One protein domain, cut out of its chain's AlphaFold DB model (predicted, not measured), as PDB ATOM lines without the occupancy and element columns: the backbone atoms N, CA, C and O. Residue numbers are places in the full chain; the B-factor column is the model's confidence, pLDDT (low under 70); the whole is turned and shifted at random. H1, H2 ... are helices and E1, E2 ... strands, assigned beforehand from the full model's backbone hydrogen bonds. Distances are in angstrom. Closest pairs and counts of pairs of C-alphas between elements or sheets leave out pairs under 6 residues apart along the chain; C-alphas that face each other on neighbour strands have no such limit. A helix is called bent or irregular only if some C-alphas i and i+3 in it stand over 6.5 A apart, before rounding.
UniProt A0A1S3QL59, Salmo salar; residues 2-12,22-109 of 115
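Overview. This is residues 2 to 12 and 22 to 109 of the 115 residues of a protein of Salmo salar (UniProt A0A1S3QL59). A small sheet of three parallel strands has one long helix, H2, lying along one of its faces. Two short helices, H3 and H4, make a corner off one end of this sheet and helix, H5 sits at the opposite end by the start of E3, and H1 grazes the sheet mostly by its edge strand E2. The printed part has 99 residues, with five named helices and three named strands in the order H1 E1 H2 E2 H3 H4 H5 E3; the sheet order is E2 E1 E3, all parallel, and the class is mixed, helices and strands. The whole is compact, with a radius of gyration of the C-alphas of 12.7 A, and rounded, spanning 36 by 26 by 23 A.

Along the chain. Begin with the sheet: E1 is residues 22 to 26, E2 residues 55 to 59 and E3 residues 104 to 108. Find C-alpha 22 at (-36.075, 29.479, 18.780); from there E1 runs 11.8 A, while E2 measures 12.3 A and E3 12.8 A, ending at C-alpha 108 at (-48.456, 25.391, 14.448). H2, residues 33 to 49, starts at C-alpha 33 at (-47.288, 11.188, 9.932) and runs 24.0 A. H1 is residues 2 to 12, 15.6 A; H3 is residues 64 to 69, H4 residues 71 to 79, 12.3 A, and H5 residues 95 to 100.

Arrangement. Look first at inner strand E1: it is parallel to E2 at 26 degrees, with N 23 and O 55 within hydrogen-bond range at 2.9 A. On its other side E3 is parallel at 21 degrees, with N 105 and O 22 at 2.8 A. H2 makes two layers with the sheet, a helix on one face: its height is 7.8 A, it lies over E2 and E1, and it runs along the strands, at 12 degrees to E1 on the local plane. E1, H2 and E2 form a strand-helix-strand unit, two parallel neighbour strands with a helix between, whose crossover is right-handed. H1 only grazes the sheet; the closest C-alphas of H1 and E2, Cys 8 and Leu 57, are 6.1 A apart. H5 only grazes it too, with C-alphas 98 and 104 the closest to E3 at 5.2 A. H2, with residues 33 to 36 alone, and H4 only just touch, only at their ends, with 3 pairs of C-alphas within 8 A, the closest Leu 33 and Asn 73 at 5.5 A. H3 and H4 only just touch, with 3 such pairs, only at the corner, about perpendicular at 81 degrees; their closest C-alphas, Pro 68 and Thr 74, are 6.6 A apart. In H1, H2, H4 and H5 every O i to N i+4 pair is within hydrogen-bond range; H3 has 0 of 2, and 2 of 3 O i to N i+3 pairs, and is only just irregular, with C-alphas 65 and 68 7.0 A apart.

Size, cuts and confidence. The two C-alphas farthest apart, Glu 79 and Arg 100, are 38.5 A apart, and the long link between H4 and H5 is residues 80 to 94. Residues 13 to 21 are not printed; C-alphas 12 and 22 are 9.2 A apart across this cut. The mean pLDDT of the printed part is 95.0, and no printed residue is under 70.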
ATOM      1  N   ASP A   2     -30.898  15.834   7.209       92.56
ATOM      2  CA  ASP A   2     -30.034  15.243   8.264       92.56
ATOM      3  C   ASP A   2     -29.099  16.249   8.979       92.56
ATOM      4  O   ASP A   2     -29.204  16.463  10.184       92.56
ATOM      5  N   ILE A   3     -28.263  16.973   8.221       95.31
ATOM      6  CA  ILE A   3     -27.358  18.010   8.766       95.31
ATOM      7  C   ILE A   3     -28.119  19.087   9.556       95.31
ATOM      8  O   ILE A   3     -27.631  19.585  10.569       95.31
ATOM      9  N   PHE A   4     -29.314  19.456   9.091       95.94
ATOM     10  CA  PHE A   4     -30.143  20.460   9.751       95.94
ATOM     11  C   PHE A   4     -30.660  19.946  11.100       95.94
ATOM     12  O   PHE A   4     -30.481  20.634  12.098       95.94
ATOM     13  N   LEU A   5     -31.198  18.723  11.157       96.00
ATOM     14  CA  LEU A   5     -31.699  18.130  12.402       96.00
ATOM     15  C   LEU A   5     -30.578  17.957  13.440       96.00
ATOM     16  O   LEU A   5     -30.729  18.375  14.587       96.00
ATOM     17  N   LYS A   6     -29.403  17.476  13.013       95.25
ATOM     18  CA  LYS A   6     -28.193  17.422  13.854       95.25
ATOM     19  C   LYS A   6     -27.815  18.790  14.416       95.25
ATOM     20  O   LYS A   6     -27.490  18.914  15.596       95.25
ATOM     21  N   SER A   7     -27.871  19.829  13.581       93.19
ATOM     22  CA  SER A   7     -27.603  21.205  14.006       93.19
ATOM     23  C   SER A   7     -28.605  21.668  15.067       93.19
ATOM     24  O   SER A   7     -28.189  22.104  16.139       93.19
ATOM     25  N   CYS A   8     -29.910  21.486  14.829       93.25
ATOM     26  CA  CYS A   8     -30.965  21.793  15.797       93.25
ATOM     27  C   CYS A   8     -30.713  21.104  17.147       93.25
ATOM     28  O   CYS A   8     -30.776  21.743  18.198       93.25
ATOM     29  N   ARG A   9     -30.354  19.814  17.118       92.75
ATOM     30  CA  ARG A   9     -30.059  19.015  18.312       92.75
ATOM     31  C   ARG A   9     -28.862  19.552  19.096       92.75
ATOM     32  O   ARG A   9     -28.915  19.640  20.323       92.75
ATOM     33  N   ASN A  10     -27.793  19.920  18.399       91.56
ATOM     34  CA  ASN A  10     -26.582  20.459  19.015       91.56
ATOM     35  C   ASN A  10     -26.816  21.841  19.625       91.56
ATOM     36  O   ASN A  10     -26.370  22.094  20.741       91.56
ATOM     37  N   VAL A  11     -27.555  22.707  18.928       90.00
ATOM     38  CA  VAL A  11     -27.933  24.029  19.439       90.00
ATOM     39  C   VAL A  11     -28.777  23.893  20.702       90.00
ATOM     40  O   VAL A  11     -28.499  24.575  21.683       90.00
ATOM     41  N   LEU A  12     -29.765  22.991  20.712       89.62
ATOM     42  CA  LEU A  12     -30.613  22.773  21.884       89.62
ATOM     43  C   LEU A  12     -29.797  22.306  23.102       89.62
ATOM     44  O   LEU A  12     -30.001  22.809  24.203       89.62
ATOM     45  N   PHE A  22     -35.595  30.520  19.688       95.19
ATOM     46  CA  PHE A  22     -36.075  29.479  18.780       95.19
ATOM     47  C   PHE A  22     -37.353  29.906  18.075       95.19
ATOM     48  O   PHE A  22     -38.234  30.509  18.685       95.19
ATOM     49  N   HIS A  23     -37.461  29.532  16.804       96.62
ATOM     50  CA  HIS A  23     -38.729  29.479  16.091       96.62
ATOM     51  C   HIS A  23     -39.175  28.022  16.063       96.62
ATOM     52  O   HIS A  23     -38.754  27.237  15.214       96.62
ATOM     53  N   VAL A  24     -39.992  27.647  17.039       97.25
ATOM     54  CA  VAL A  24     -40.496  26.284  17.171       97.25
ATOM     55  C   VAL A  24     -41.584  26.039  16.132       97.25
ATOM     56  O   VAL A  24     -42.503  26.843  15.986       97.25
ATOM     57  N   VAL A  25     -41.487  24.914  15.429       97.75
ATOM     58  CA  VAL A  25     -42.553  24.395  14.570       97.75
ATOM     59  C   VAL A  25     -43.106  23.141  15.230       97.75
ATOM     60  O   VAL A  25     -42.360  22.185  15.444       97.75
ATOM     61  N   LEU A  26     -44.388  23.168  15.585       97.44
ATOM     62  CA  LEU A  26     -45.042  22.150  16.404       97.44
ATOM     63  C   LEU A  26     -46.283  21.603  15.687       97.44
ATOM     64  O   LEU A  26     -47.129  22.381  15.245       97.44
ATOM     65  N   GLY A  27     -46.367  20.277  15.576       96.00
ATOM     66  CA  GLY A  27     -47.559  19.566  15.098       96.00
ATOM     67  C   GLY A  27     -48.608  19.334  16.192       96.00
ATOM     68  O   GLY A  27     -48.456  19.799  17.327       96.00
ATOM     69  N   ASN A  28     -49.650  18.566  15.876       93.56
ATOM     70  CA  ASN A  28     -50.660  18.138  16.850       93.56
ATOM     71  C   ASN A  28     -50.092  17.125  17.873       93.56
ATOM     72  O   ASN A  28     -49.045  16.513  17.648       93.56
ATOM     73  N   GLU A  29     -50.776  16.928  19.007       93.25
ATOM     74  CA  GLU A  29     -50.369  15.979  20.062       93.25
ATOM     75  C   GLU A  29     -50.487  14.492  19.684       93.25
ATOM     76  O   GLU A  29     -49.887  13.638  20.340       93.25
ATOM     77  N   ALA A  30     -51.232  14.150  18.625       92.50
ATOM     78  CA  ALA A  30     -51.258  12.778  18.123       92.50
ATOM     79  C   ALA A  30     -49.892  12.396  17.525       92.50
ATOM     80  O   ALA A  30     -49.462  11.240  17.652       92.50
ATOM     81  N   CYS A  31     -49.190  13.387  16.958       95.31
ATOM     82  CA  CYS A  31     -47.922  13.238  16.252       95.31
ATOM     83  C   CYS A  31     -48.021  12.135  15.191       95.31
ATOM     84  O   CYS A  31     -47.168  11.246  15.110       95.31
ATOM     85  N   ASP A  32     -49.089  12.176  14.400       95.75
ATOM     86  CA  ASP A  32     -49.222  11.334  13.219       95.75
ATOM     87  C   ASP A  32     -48.203  11.732  12.133       95.75
ATOM     88  O   ASP A  32     -47.352  12.618  12.311       95.75
ATOM     89  N   LEU A  33     -48.244  11.012  11.015       96.75
ATOM     90  CA  LEU A  33     -47.288  11.188   9.932       96.75
ATOM     91  C   LEU A  33     -47.338  12.592   9.324       96.75
ATOM     92  O   LEU A  33     -46.278  13.141   9.013       96.75
ATOM     93  N   ASP A  34     -48.531  13.176   9.180       96.56
ATOM     94  CA  ASP A  34     -48.685  14.517   8.611       96.56
ATOM     95  C   ASP A  34     -48.075  15.561   9.546       96.56
ATOM     96  O   ASP A  34     -47.172  16.296   9.144       96.56
ATOM     97  N   SER A  35     -48.432  15.532  10.832       96.38
ATOM     98  CA  SER A  35     -47.838  16.410  11.841       96.38
ATOM     99  C   SER A  35     -46.310  16.311  11.902       96.38
ATOM    100  O   SER A  35     -45.625  17.341  11.941       96.38
ATOM    101  N   MET A  36     -45.740  15.098  11.875       97.56
ATOM    102  CA  MET A  36     -44.283  14.922  11.886       97.56
ATOM    103  C   MET A  36     -43.638  15.505  10.623       97.56
ATOM    104  O   MET A  36     -42.685  16.285  10.713       97.56
ATOM    105  N   VAL A  37     -44.122  15.120   9.440       97.50
ATOM    106  CA  VAL A  37     -43.526  15.539   8.165       97.50
ATOM    107  C   VAL A  37     -43.680  17.043   7.973       97.50
ATOM    108  O   VAL A  37     -42.702  17.706   7.624       97.50
ATOM    109  N   SER A  38     -44.858  17.591   8.260       98.12
ATOM    110  CA  SER A  38     -45.147  19.018   8.170       98.12
ATOM    111  C   SER A  38     -44.238  19.837   9.087       98.12
ATOM    112  O   SER A  38     -43.653  20.827   8.638       98.12
ATOM    113  N   ALA A  39     -44.017  19.403  10.335       98.06
ATOM    114  CA  ALA A  39     -43.135  20.115  11.259       98.06
ATOM    115  C   ALA A  39     -41.676  20.116  10.777       98.06
ATOM    116  O   ALA A  39     -41.031  21.169  10.728       98.06
ATOM    117  N   LEU A  40     -41.162  18.952  10.362       98.19
ATOM    118  CA  LEU A  40     -39.797  18.815   9.847       98.19
ATOM    119  C   LEU A  40     -39.593  19.627   8.564       98.19
ATOM    120  O   LEU A  40     -38.619  20.378   8.448       98.19
ATOM    121  N   ALA A  41     -40.507  19.490   7.603       97.75
ATOM    122  CA  ALA A  41     -40.427  20.153   6.311       97.75
ATOM    123  C   ALA A  41     -40.511  21.675   6.455       97.75
ATOM    124  O   ALA A  41     -39.697  22.388   5.864       97.75
ATOM    125  N   TYR A  42     -41.440  22.178   7.272       97.94
ATOM    126  CA  TYR A  42     -41.618  23.614   7.444       97.94
ATOM    127  C   TYR A  42     -40.459  24.249   8.220       97.94
ATOM    128  O   TYR A  42     -39.935  25.276   7.793       97.94
ATOM    129  N   ALA A  43     -39.957  23.612   9.285       97.69
ATOM    130  CA  ALA A  43     -38.770  24.108   9.987       97.69
ATOM    131  C   ALA A  43     -37.529  24.131   9.079       97.69
ATOM    132  O   ALA A  43     -36.751  25.088   9.096       97.69
ATOM    133  N   TYR A  44     -37.363  23.106   8.238       97.50
ATOM    134  CA  TYR A  44     -36.293  23.084   7.245       97.50
ATOM    135  C   TYR A  44     -36.457  24.205   6.215       97.50
ATOM    136  O   TYR A  44     -35.479  24.884   5.907       97.50
ATOM    137  N   PHE A  45     -37.673  24.436   5.716       97.44
ATOM    138  CA  PHE A  45     -37.970  25.554   4.820       97.44
ATOM    139  C   PHE A  45     -37.588  26.894   5.456       97.44
ATOM    140  O   PHE A  45     -36.821  27.644   4.853       97.44
ATOM    141  N   LEU A  46     -38.022  27.151   6.695       96.19
ATOM    142  CA  LEU A  46     -37.677  28.367   7.436       96.19
ATOM    143  C   LEU A  46     -36.163  28.554   7.558       96.19
ATOM    144  O   LEU A  46     -35.668  29.654   7.339       96.19
ATOM    145  N   SER A  47     -35.407  27.475   7.797       94.88
ATOM    146  CA  SER A  47     -33.936  27.526   7.881       94.88
ATOM    147  C   SER A  47     -33.243  27.968   6.586       94.88
ATOM    148  O   SER A  47     -32.050  28.271   6.594       94.88
ATOM    149  N   LYS A  48     -33.962  27.946   5.458       94.94
ATOM    150  CA  LYS A  48     -33.450  28.296   4.127       94.94
ATOM    151  C   LYS A  48     -33.973  29.625   3.613       94.94
ATOM    152  O   LYS A  48     -33.362  30.175   2.702       94.94
ATOM    153  N   THR A  49     -35.089  30.108   4.143       93.25
ATOM    154  CA  THR A  49     -35.802  31.258   3.578       93.25
ATOM    155  C   THR A  49     -35.951  32.422   4.538       93.25
ATOM    156  O   THR A  49     -36.131  33.545   4.075       93.25
ATOM    157  N   LEU A  50     -35.861  32.181   5.846       85.38
ATOM    158  CA  LEU A  50     -36.087  33.200   6.854       85.38
ATOM    159  C   LEU A  50     -34.787  33.529   7.588       85.38
ATOM    160  O   LEU A  50     -34.158  32.657   8.181       85.38
ATOM    161  N   ASP A  51     -34.427  34.810   7.592       79.00
ATOM    162  CA  ASP A  51     -33.392  35.355   8.469       79.00
ATOM    163  C   ASP A  51     -34.071  36.111   9.619       79.00
ATOM    164  O   ASP A  51     -34.181  37.335   9.624       79.00
ATOM    165  N   SER A  52     -34.656  35.357  10.555       78.00
ATOM    166  CA  SER A  52     -35.398  35.914  11.698       78.00
ATOM    167  C   SER A  52     -34.519  36.185  12.919       78.00
ATOM    168  O   SER A  52     -35.021  36.613  13.959       78.00
ATOM    169  N   GLY A  53     -33.221  35.873  12.846       85.88
ATOM    170  CA  GLY A  53     -32.338  35.862  14.012       85.88
ATOM    171  C   GLY A  53     -32.722  34.820  15.075       85.88
ATOM    172  O   GLY A  53     -32.111  34.801  16.140       85.88
ATOM    173  N   LYS A  54     -33.709  33.952  14.817       91.25
ATOM    174  CA  LYS A  54     -34.069  32.803  15.656       91.25
ATOM    175  C   LYS A  54     -33.831  31.511  14.899       91.25
ATOM    176  O   LYS A  54     -33.894  31.466  13.675       91.25
ATOM    177  N   ILE A  55     -33.557  30.448  15.639       93.44
ATOM    178  CA  ILE A  55     -33.196  29.152  15.072       93.44
ATOM    179  C   ILE A  55     -34.477  28.335  14.868       93.44
ATOM    180  O   ILE A  55     -35.159  28.049  15.859       93.44
ATOM    181  N   PRO A  56     -34.824  27.944  13.628       96.06
ATOM    182  CA  PRO A  56     -35.956  27.060  13.385       96.06
ATOM    183  C   PRO A  56     -35.735  25.704  14.053       96.06
ATOM    184  O   PRO A  56     -34.677  25.089  13.895       96.06
ATOM    185  N   LEU A  57     -36.732  25.243  14.803       96.75
ATOM    186  CA  LEU A  57     -36.653  24.025  15.602       96.75
ATOM    187  C   LEU A  57     -37.922  23.188  15.396       96.75
ATOM    188  O   LEU A  57     -38.967  23.543  15.946       96.75
ATOM    189  N   PRO A  58     -37.869  22.090  14.620       97.88
ATOM    190  CA  PRO A  58     -38.996  21.171  14.554       97.88
ATOM    191  C   PRO A  58     -39.103  20.412  15.878       97.88
ATOM    192  O   PRO A  58     -38.119  19.826  16.332       97.88
ATOM    193  N   VAL A  59     -40.288  20.415  16.483       98.06
ATOM    194  CA  VAL A  59     -40.575  19.684  17.721       98.06
ATOM    195  C   VAL A  59     -41.730  18.725  17.469       98.06
ATOM    196  O   VAL A  59     -42.802  19.126  17.023       98.06
ATOM    197  N   LEU A  60     -41.512  17.447  17.765       97.75
ATOM    198  CA  LEU A  60     -42.556  16.429  17.734       97.75
ATOM    199  C   LEU A  60     -43.339  16.522  19.046       97.75
ATOM    200  O   LEU A  60     -42.747  16.426  20.124       97.75
ATOM    201  N   ASN A  61     -44.655  16.728  18.965       96.69
ATOM    202  CA  ASN A  61     -45.498  17.059  20.118       96.69
ATOM    203  C   ASN A  61     -45.895  15.832  20.969       96.69
ATOM    204  O   ASN A  61     -47.041  15.673  21.367       96.69
ATOM    205  N   ILE A  62     -44.929  14.956  21.235       97.31
ATOM    206  CA  ILE A  62     -45.039  13.782  22.105       97.31
ATOM    207  C   ILE A  62     -43.742  13.626  22.910       97.31
ATOM    208  O   ILE A  62     -42.705  14.155  22.491       97.31
ATOM    209  N   PRO A  63     -43.750  12.893  24.033       97.56
ATOM    210  CA  PRO A  63     -42.523  12.484  24.706       97.56
ATOM    211  C   PRO A  63     -41.660  11.584  23.813       97.56
ATOM    212  O   PRO A  63     -42.183  10.721  23.103       97.56
ATOM    213  N   ARG A  64     -40.327  11.694  23.896       97.31
ATOM    214  CA  ARG A  64     -39.404  10.848  23.108       97.31
ATOM    215  C   ARG A  64     -39.684   9.350  23.252       97.31
ATOM    216  O   ARG A  64     -39.575   8.602  22.280       97.31
ATOM    217  N   GLN A  65     -40.030   8.912  24.461       97.31
ATOM    218  CA  GLN A  65     -40.292   7.501  24.773       97.31
ATOM    219  C   GLN A  65     -41.511   6.935  24.033       97.31
ATOM    220  O   GLN A  65     -41.619   5.724  23.871       97.31
ATOM    221  N   GLU A  66     -42.405   7.799  23.557       97.12
ATOM    222  CA  GLU A  66     -43.616   7.407  22.852       97.12
ATOM    223  C   GLU A  66     -43.450   7.304  21.331       97.12
ATOM    224  O   GLU A  66     -44.317   6.747  20.652       97.12
ATOM    225  N   PHE A  67     -42.349   7.821  20.776       97.56
ATOM    226  CA  PHE A  67     -42.101   7.788  19.335       97.56
ATOM    227  C   PHE A  67     -42.091   6.374  18.732       97.56
ATOM    228  O   PHE A  67     -42.681   6.203  17.667       97.56
ATOM    229  N   PRO A  68     -41.532   5.333  19.391       96.50
ATOM    230  CA  PRO A  68     -41.593   3.965  18.874       96.50
ATOM    231  C   PRO A  68     -43.017   3.424  18.665       96.50
ATOM    232  O   PRO A  68     -43.191   2.454  17.933       96.50
ATOM    233  N   LEU A  69     -44.034   4.035  19.288       96.69
ATOM    234  CA  LEU A  69     -45.440   3.657  19.108       96.69
ATOM    235  C   LEU A  69     -46.020   4.152  17.769       96.69
ATOM    236  O   LEU A  69     -47.049   3.642  17.334       96.69
ATOM    237  N   ARG A  70     -45.380   5.128  17.108       96.94
ATOM    238  CA  ARG A  70     -45.802   5.687  15.810       96.94
ATOM    239  C   ARG A  70     -45.077   4.937  14.691       96.94
ATOM    240  O   ARG A  70     -44.064   5.385  14.152       96.94
ATOM    241  N   THR A  71     -45.534   3.716  14.419       96.69
ATOM    242  CA  THR A  71     -44.816   2.761  13.558       96.69
ATOM    243  C   THR A  71     -44.634   3.255  12.123       96.69
ATOM    244  O   THR A  71     -43.585   3.033  11.528       96.69
ATOM    245  N   ASP A  72     -45.619   3.967  11.584       97.25
ATOM    246  CA  ASP A  72     -45.558   4.658  10.294       97.25
ATOM    247  C   ASP A  72     -44.470   5.745  10.267       97.25
ATOM    248  O   ASP A  72     -43.643   5.768   9.352       97.25
ATOM    249  N   ASN A  73     -44.394   6.575  11.309       97.38
ATOM    250  CA  ASN A  73     -43.358   7.600  11.448       97.38
ATOM    251  C   ASN A  73     -41.963   6.979  11.522       97.38
ATOM    252  O   ASN A  73     -41.053   7.408  10.812       97.38
ATOM    253  N   THR A  74     -41.788   5.950  12.359       96.88
ATOM    254  CA  THR A  74     -40.497   5.256  12.501       96.88
ATOM    255  C   THR A  74     -40.060   4.601  11.189       96.88
ATOM    256  O   THR A  74     -38.883   4.679  10.828       96.88
ATOM    257  N   PHE A  75     -41.003   4.006  10.449       97.69
ATOM    258  CA  PHE A  75     -40.755   3.427   9.134       97.69
ATOM    259  C   PHE A  75     -40.286   4.496   8.141       97.69
ATOM    260  O   PHE A  75     -39.208   4.352   7.568       97.69
ATOM    261  N   LEU A  76     -41.027   5.601   7.992       97.38
ATOM    262  CA  LEU A  76     -40.650   6.670   7.063       97.38
ATOM    263  C   LEU A  76     -39.295   7.292   7.420       97.38
ATOM    264  O   LEU A  76     -38.483   7.559   6.530       97.38
ATOM    265  N   LEU A  77     -39.041   7.527   8.709       96.06
ATOM    266  CA  LEU A  77     -37.791   8.119   9.181       96.06
ATOM    267  C   LEU A  77     -36.589   7.248   8.786       96.06
ATOM    268  O   LEU A  77     -35.599   7.761   8.257       96.06
ATOM    269  N   ARG A  78     -36.718   5.926   8.974       95.62
ATOM    270  CA  ARG A  78     -35.710   4.936   8.584       95.62
ATOM    271  C   ARG A  78     -35.494   4.905   7.073       95.62
ATOM    272  O   ARG A  78     -34.346   4.959   6.640       95.62
ATOM    273  N   GLU A  79     -36.565   4.847   6.283       97.38
ATOM    274  CA  GLU A  79     -36.475   4.844   4.814       97.38
ATOM    275  C   GLU A  79     -35.857   6.143   4.272       97.38
ATOM    276  O   GLU A  79     -35.156   6.140   3.263       97.38
ATOM    277  N   SER A  80     -36.047   7.253   4.987       95.75
ATOM    278  CA  SER A  80     -35.455   8.553   4.655       95.75
ATOM    279  C   SER A  80     -33.991   8.695   5.097       95.75
ATOM    280  O   SER A  80     -33.380   9.738   4.852       95.75
ATOM    281  N   GLY A  81     -33.420   7.689   5.773       94.94
ATOM    282  CA  GLY A  81     -32.052   7.723   6.300       94.94
ATOM    283  C   GLY A  81     -31.837   8.749   7.418       94.94
ATOM    284  O   GLY A  81     -30.709   9.191   7.630       94.94
ATOM    285  N   LEU A  82     -32.905   9.161   8.108       94.88
ATOM    286  CA  LEU A  82     -32.845  10.122   9.208       94.88
ATOM    287  C   LEU A  82     -32.726   9.388  10.547       94.88
ATOM    288  O   LEU A  82     -33.355   8.353  10.764       94.88
ATOM    289  N   SER A  83     -31.926   9.934  11.465       94.25
ATOM    290  CA  SER A  83     -31.793   9.374  12.810       94.25
ATOM    291  C   SER A  83     -32.855   9.932  13.754       94.25
ATOM    292  O   SER A  83     -33.073  11.142  13.828       94.25
ATOM    293  N   GLN A  84     -33.463   9.055  14.552       94.50
ATOM    294  CA  GLN A  84     -34.359   9.447  15.643       94.50
ATOM    295  C   GLN A  84     -33.633  10.259  16.734       94.50
ATOM    296  O   GLN A  84     -34.253  11.072  17.427       94.50
ATOM    297  N   ASP A  85     -32.322  10.077  16.893       94.62
ATOM    298  CA  ASP A  85     -31.526  10.781  17.910       94.62
ATOM    299  C   ASP A  85     -31.381  12.284  17.627       94.62
ATOM    300  O   ASP A  85     -31.164  13.075  18.554       94.62
ATOM    301  N   ASP A  86     -31.554  12.665  16.360       95.56
ATOM    302  CA  ASP A  86     -31.464  14.042  15.877       95.56
ATOM    303  C   ASP A  86     -32.812  14.774  15.917       95.56
ATOM    304  O   ASP A  86     -32.855  16.000  15.807       95.56
ATOM    305  N   LEU A  87     -33.916  14.046  16.117       96.94
ATOM    306  CA  LEU A  87     -35.233  14.639  16.345       96.94
ATOM    307  C   LEU A  87     -35.294  15.313  17.719       96.94
ATOM    308  O   LEU A  87     -34.549  14.957  18.636       96.94
ATOM    309  N   VAL A  88     -36.207  16.269  17.871       97.44
ATOM    310  CA  VAL A  88     -36.478  16.961  19.135       97.44
ATOM    311  C   VAL A  88     -37.927  16.719  19.531       97.44
ATOM    312  O   VAL A  88     -38.833  16.853  18.709       97.44
ATOM    313  N   PHE A  89     -38.130  16.350  20.791       97.62
ATOM    314  CA  PHE A  89     -39.426  15.967  21.343       97.62
ATOM    315  C   PHE A  89     -39.933  16.980  22.365       97.62
ATOM    316  O   PHE A  89     -39.188  17.831  22.859       97.62
ATOM    317  N   ARG A  90     -41.228  16.899  22.677       96.25
ATOM    318  CA  ARG A  90     -41.924  17.876  23.520       96.25
ATOM    319  C   ARG A  90     -41.367  17.962  24.938       96.25
ATOM    320  O   ARG A  90     -41.369  19.049  25.518       96.25
ATOM    321  N   ASP A  91     -40.902  16.838  25.473       96.06
ATOM    322  CA  ASP A  91     -40.293  16.694  26.798       96.06
ATOM    323  C   ASP A  91     -38.861  17.248  26.878       96.06
ATOM    324  O   ASP A  91     -38.303  17.372  27.964       96.06
ATOM    325  N   GLU A  92     -38.275  17.635  25.744       95.31
ATOM    326  CA  GLU A  92     -36.907  18.155  25.654       95.31
ATOM    327  C   GLU A  92     -36.861  19.688  25.525       95.31
ATOM    328  O   GLU A  92     -35.777  20.273  25.500       95.31
ATOM    329  N   VAL A  93     -38.023  20.349  25.434       93.69
ATOM    330  CA  VAL A  93     -38.136  21.801  25.227       93.69
ATOM    331  C   VAL A  93     -39.125  22.425  26.213       93.69
ATOM    332  O   VAL A  93     -40.326  22.147  26.191       93.69
ATOM    333  N   ASP A  94     -38.644  23.360  27.034       92.94
ATOM    334  CA  ASP A  94     -39.499  24.194  27.883       92.94
ATOM    335  C   ASP A  94     -39.960  25.453  27.129       92.94
ATOM    336  O   ASP A  94     -39.355  26.529  27.204       92.94
ATOM    337  N   LEU A  95     -41.068  25.312  26.396       93.56
ATOM    338  CA  LEU A  95     -41.709  26.417  25.675       93.56
ATOM    339  C   LEU A  95     -42.121  27.565  26.610       93.56
ATOM    340  O   LEU A  95     -42.041  28.730  26.222       93.56
ATOM    341  N   GLY A  96     -42.522  27.261  27.848       93.06
ATOM    342  CA  GLY A  96     -42.946  28.272  28.814       93.06
ATOM    343  C   GLY A  96     -41.788  29.172  29.237       93.06
ATOM    344  O   GLY A  96     -41.938  30.394  29.282       93.06
ATOM    345  N   SER A  97     -40.619  28.589  29.501       92.12
ATOM    346  CA  SER A  97     -39.409  29.354  29.823       92.12
ATOM    347  C   SER A  97     -38.905  30.167  28.631       92.12
ATOM    348  O   SER A  97     -38.580  31.343  28.805       92.12
ATOM    349  N   LEU A  98     -38.919  29.604  27.416       92.69
ATOM    350  CA  LEU A  98     -38.556  30.346  26.201       92.69
ATOM    351  C   LEU A  98     -39.499  31.531  25.947       92.69
ATOM    352  O   LEU A  98     -39.034  32.621  25.609       92.69
ATOM    353  N   HIS A  99     -40.805  31.342  26.149       94.00
ATOM    354  CA  HIS A  99     -41.798  32.401  25.998       94.00
ATOM    355  C   HIS A  99     -41.599  33.524  27.021       94.00
ATOM    356  O   HIS A  99     -41.502  34.687  26.635       94.00
ATOM    357  N   ARG A 100     -41.451  33.186  28.312       93.81
ATOM    358  CA  ARG A 100     -41.188  34.173  29.377       93.81
ATOM    359  C   ARG A 100     -39.914  34.980  29.132       93.81
ATOM    360  O   ARG A 100     -39.863  36.150  29.491       93.81
ATOM    361  N   ALA A 101     -38.906  34.372  28.510       91.44
ATOM    362  CA  ALA A 101     -37.660  35.037  28.148       91.44
ATOM    363  C   ALA A 101     -37.744  35.875  26.852       91.44
ATOM    364  O   ALA A 101     -36.743  36.469  26.462       91.44
ATOM    365  N   GLY A 102     -38.886  35.903  26.149       92.25
ATOM    366  CA  GLY A 102     -39.025  36.584  24.851       92.25
ATOM    367  C   GLY A 102     -38.258  35.903  23.708       92.25
ATOM    368  O   GLY A 102     -37.979  36.516  22.679       92.25
ATOM    369  N   ARG A 103     -37.895  34.628  23.884       93.00
ATOM    370  CA  ARG A 103     -37.007  33.854  23.001       93.00
ATOM    371  C   ARG A 103     -37.745  32.783  22.195       93.00
ATOM    372  O   ARG A 103     -37.099  31.888  21.659       93.00
ATOM    373  N   LEU A 104     -39.070  32.868  22.105       94.88
ATOM    374  CA  LEU A 104     -39.912  31.917  21.379       94.88
ATOM    375  C   LEU A 104     -40.686  32.621  20.263       94.88
ATOM    376  O   LEU A 104     -41.431  33.552  20.544       94.88
ATOM    377  N   ASP A 105     -40.519  32.151  19.030       95.50
ATOM    378  CA  ASP A 105     -41.568  32.193  18.005       95.50
ATOM    379  C   ASP A 105     -42.163  30.797  17.858       95.50
ATOM    380  O   ASP A 105     -41.474  29.798  18.080       95.50
ATOM    381  N   LEU A 106     -43.441  30.725  17.495       95.31
ATOM    382  CA  LEU A 106     -44.161  29.467  17.389       95.31
ATOM    383  C   LEU A 106     -44.991  29.432  16.109       95.31
ATOM    384  O   LEU A 106     -45.792  30.329  15.853       95.31
ATOM    385  N   THR A 107     -44.823  28.366  15.335       95.88
ATOM    386  CA  THR A 107     -45.712  28.003  14.235       95.88
ATOM    387  C   THR A 107     -46.364  26.668  14.545       95.88
ATOM    388  O   THR A 107     -45.678  25.703  14.881       95.88
ATOM    389  N   LEU A 108     -47.684  26.623  14.394       96.75
ATOM    390  CA  LEU A 108     -48.456  25.391  14.448       96.75
ATOM    391  C   LEU A 108     -48.675  24.872  13.029       96.75
ATOM    392  O   LEU A 108     -48.981  25.649  12.122       96.75
ATOM    393  N   VAL A 109     -48.492  23.571  12.849       95.88
ATOM    394  CA  VAL A 109     -48.792  22.847  11.609       95.88
ATOM    395  C   VAL A 109     -49.761  21.721  11.930       95.88
ATOM    396  O   VAL A 109     -49.734  21.205  13.043       95.88
TER     397      VAL A 109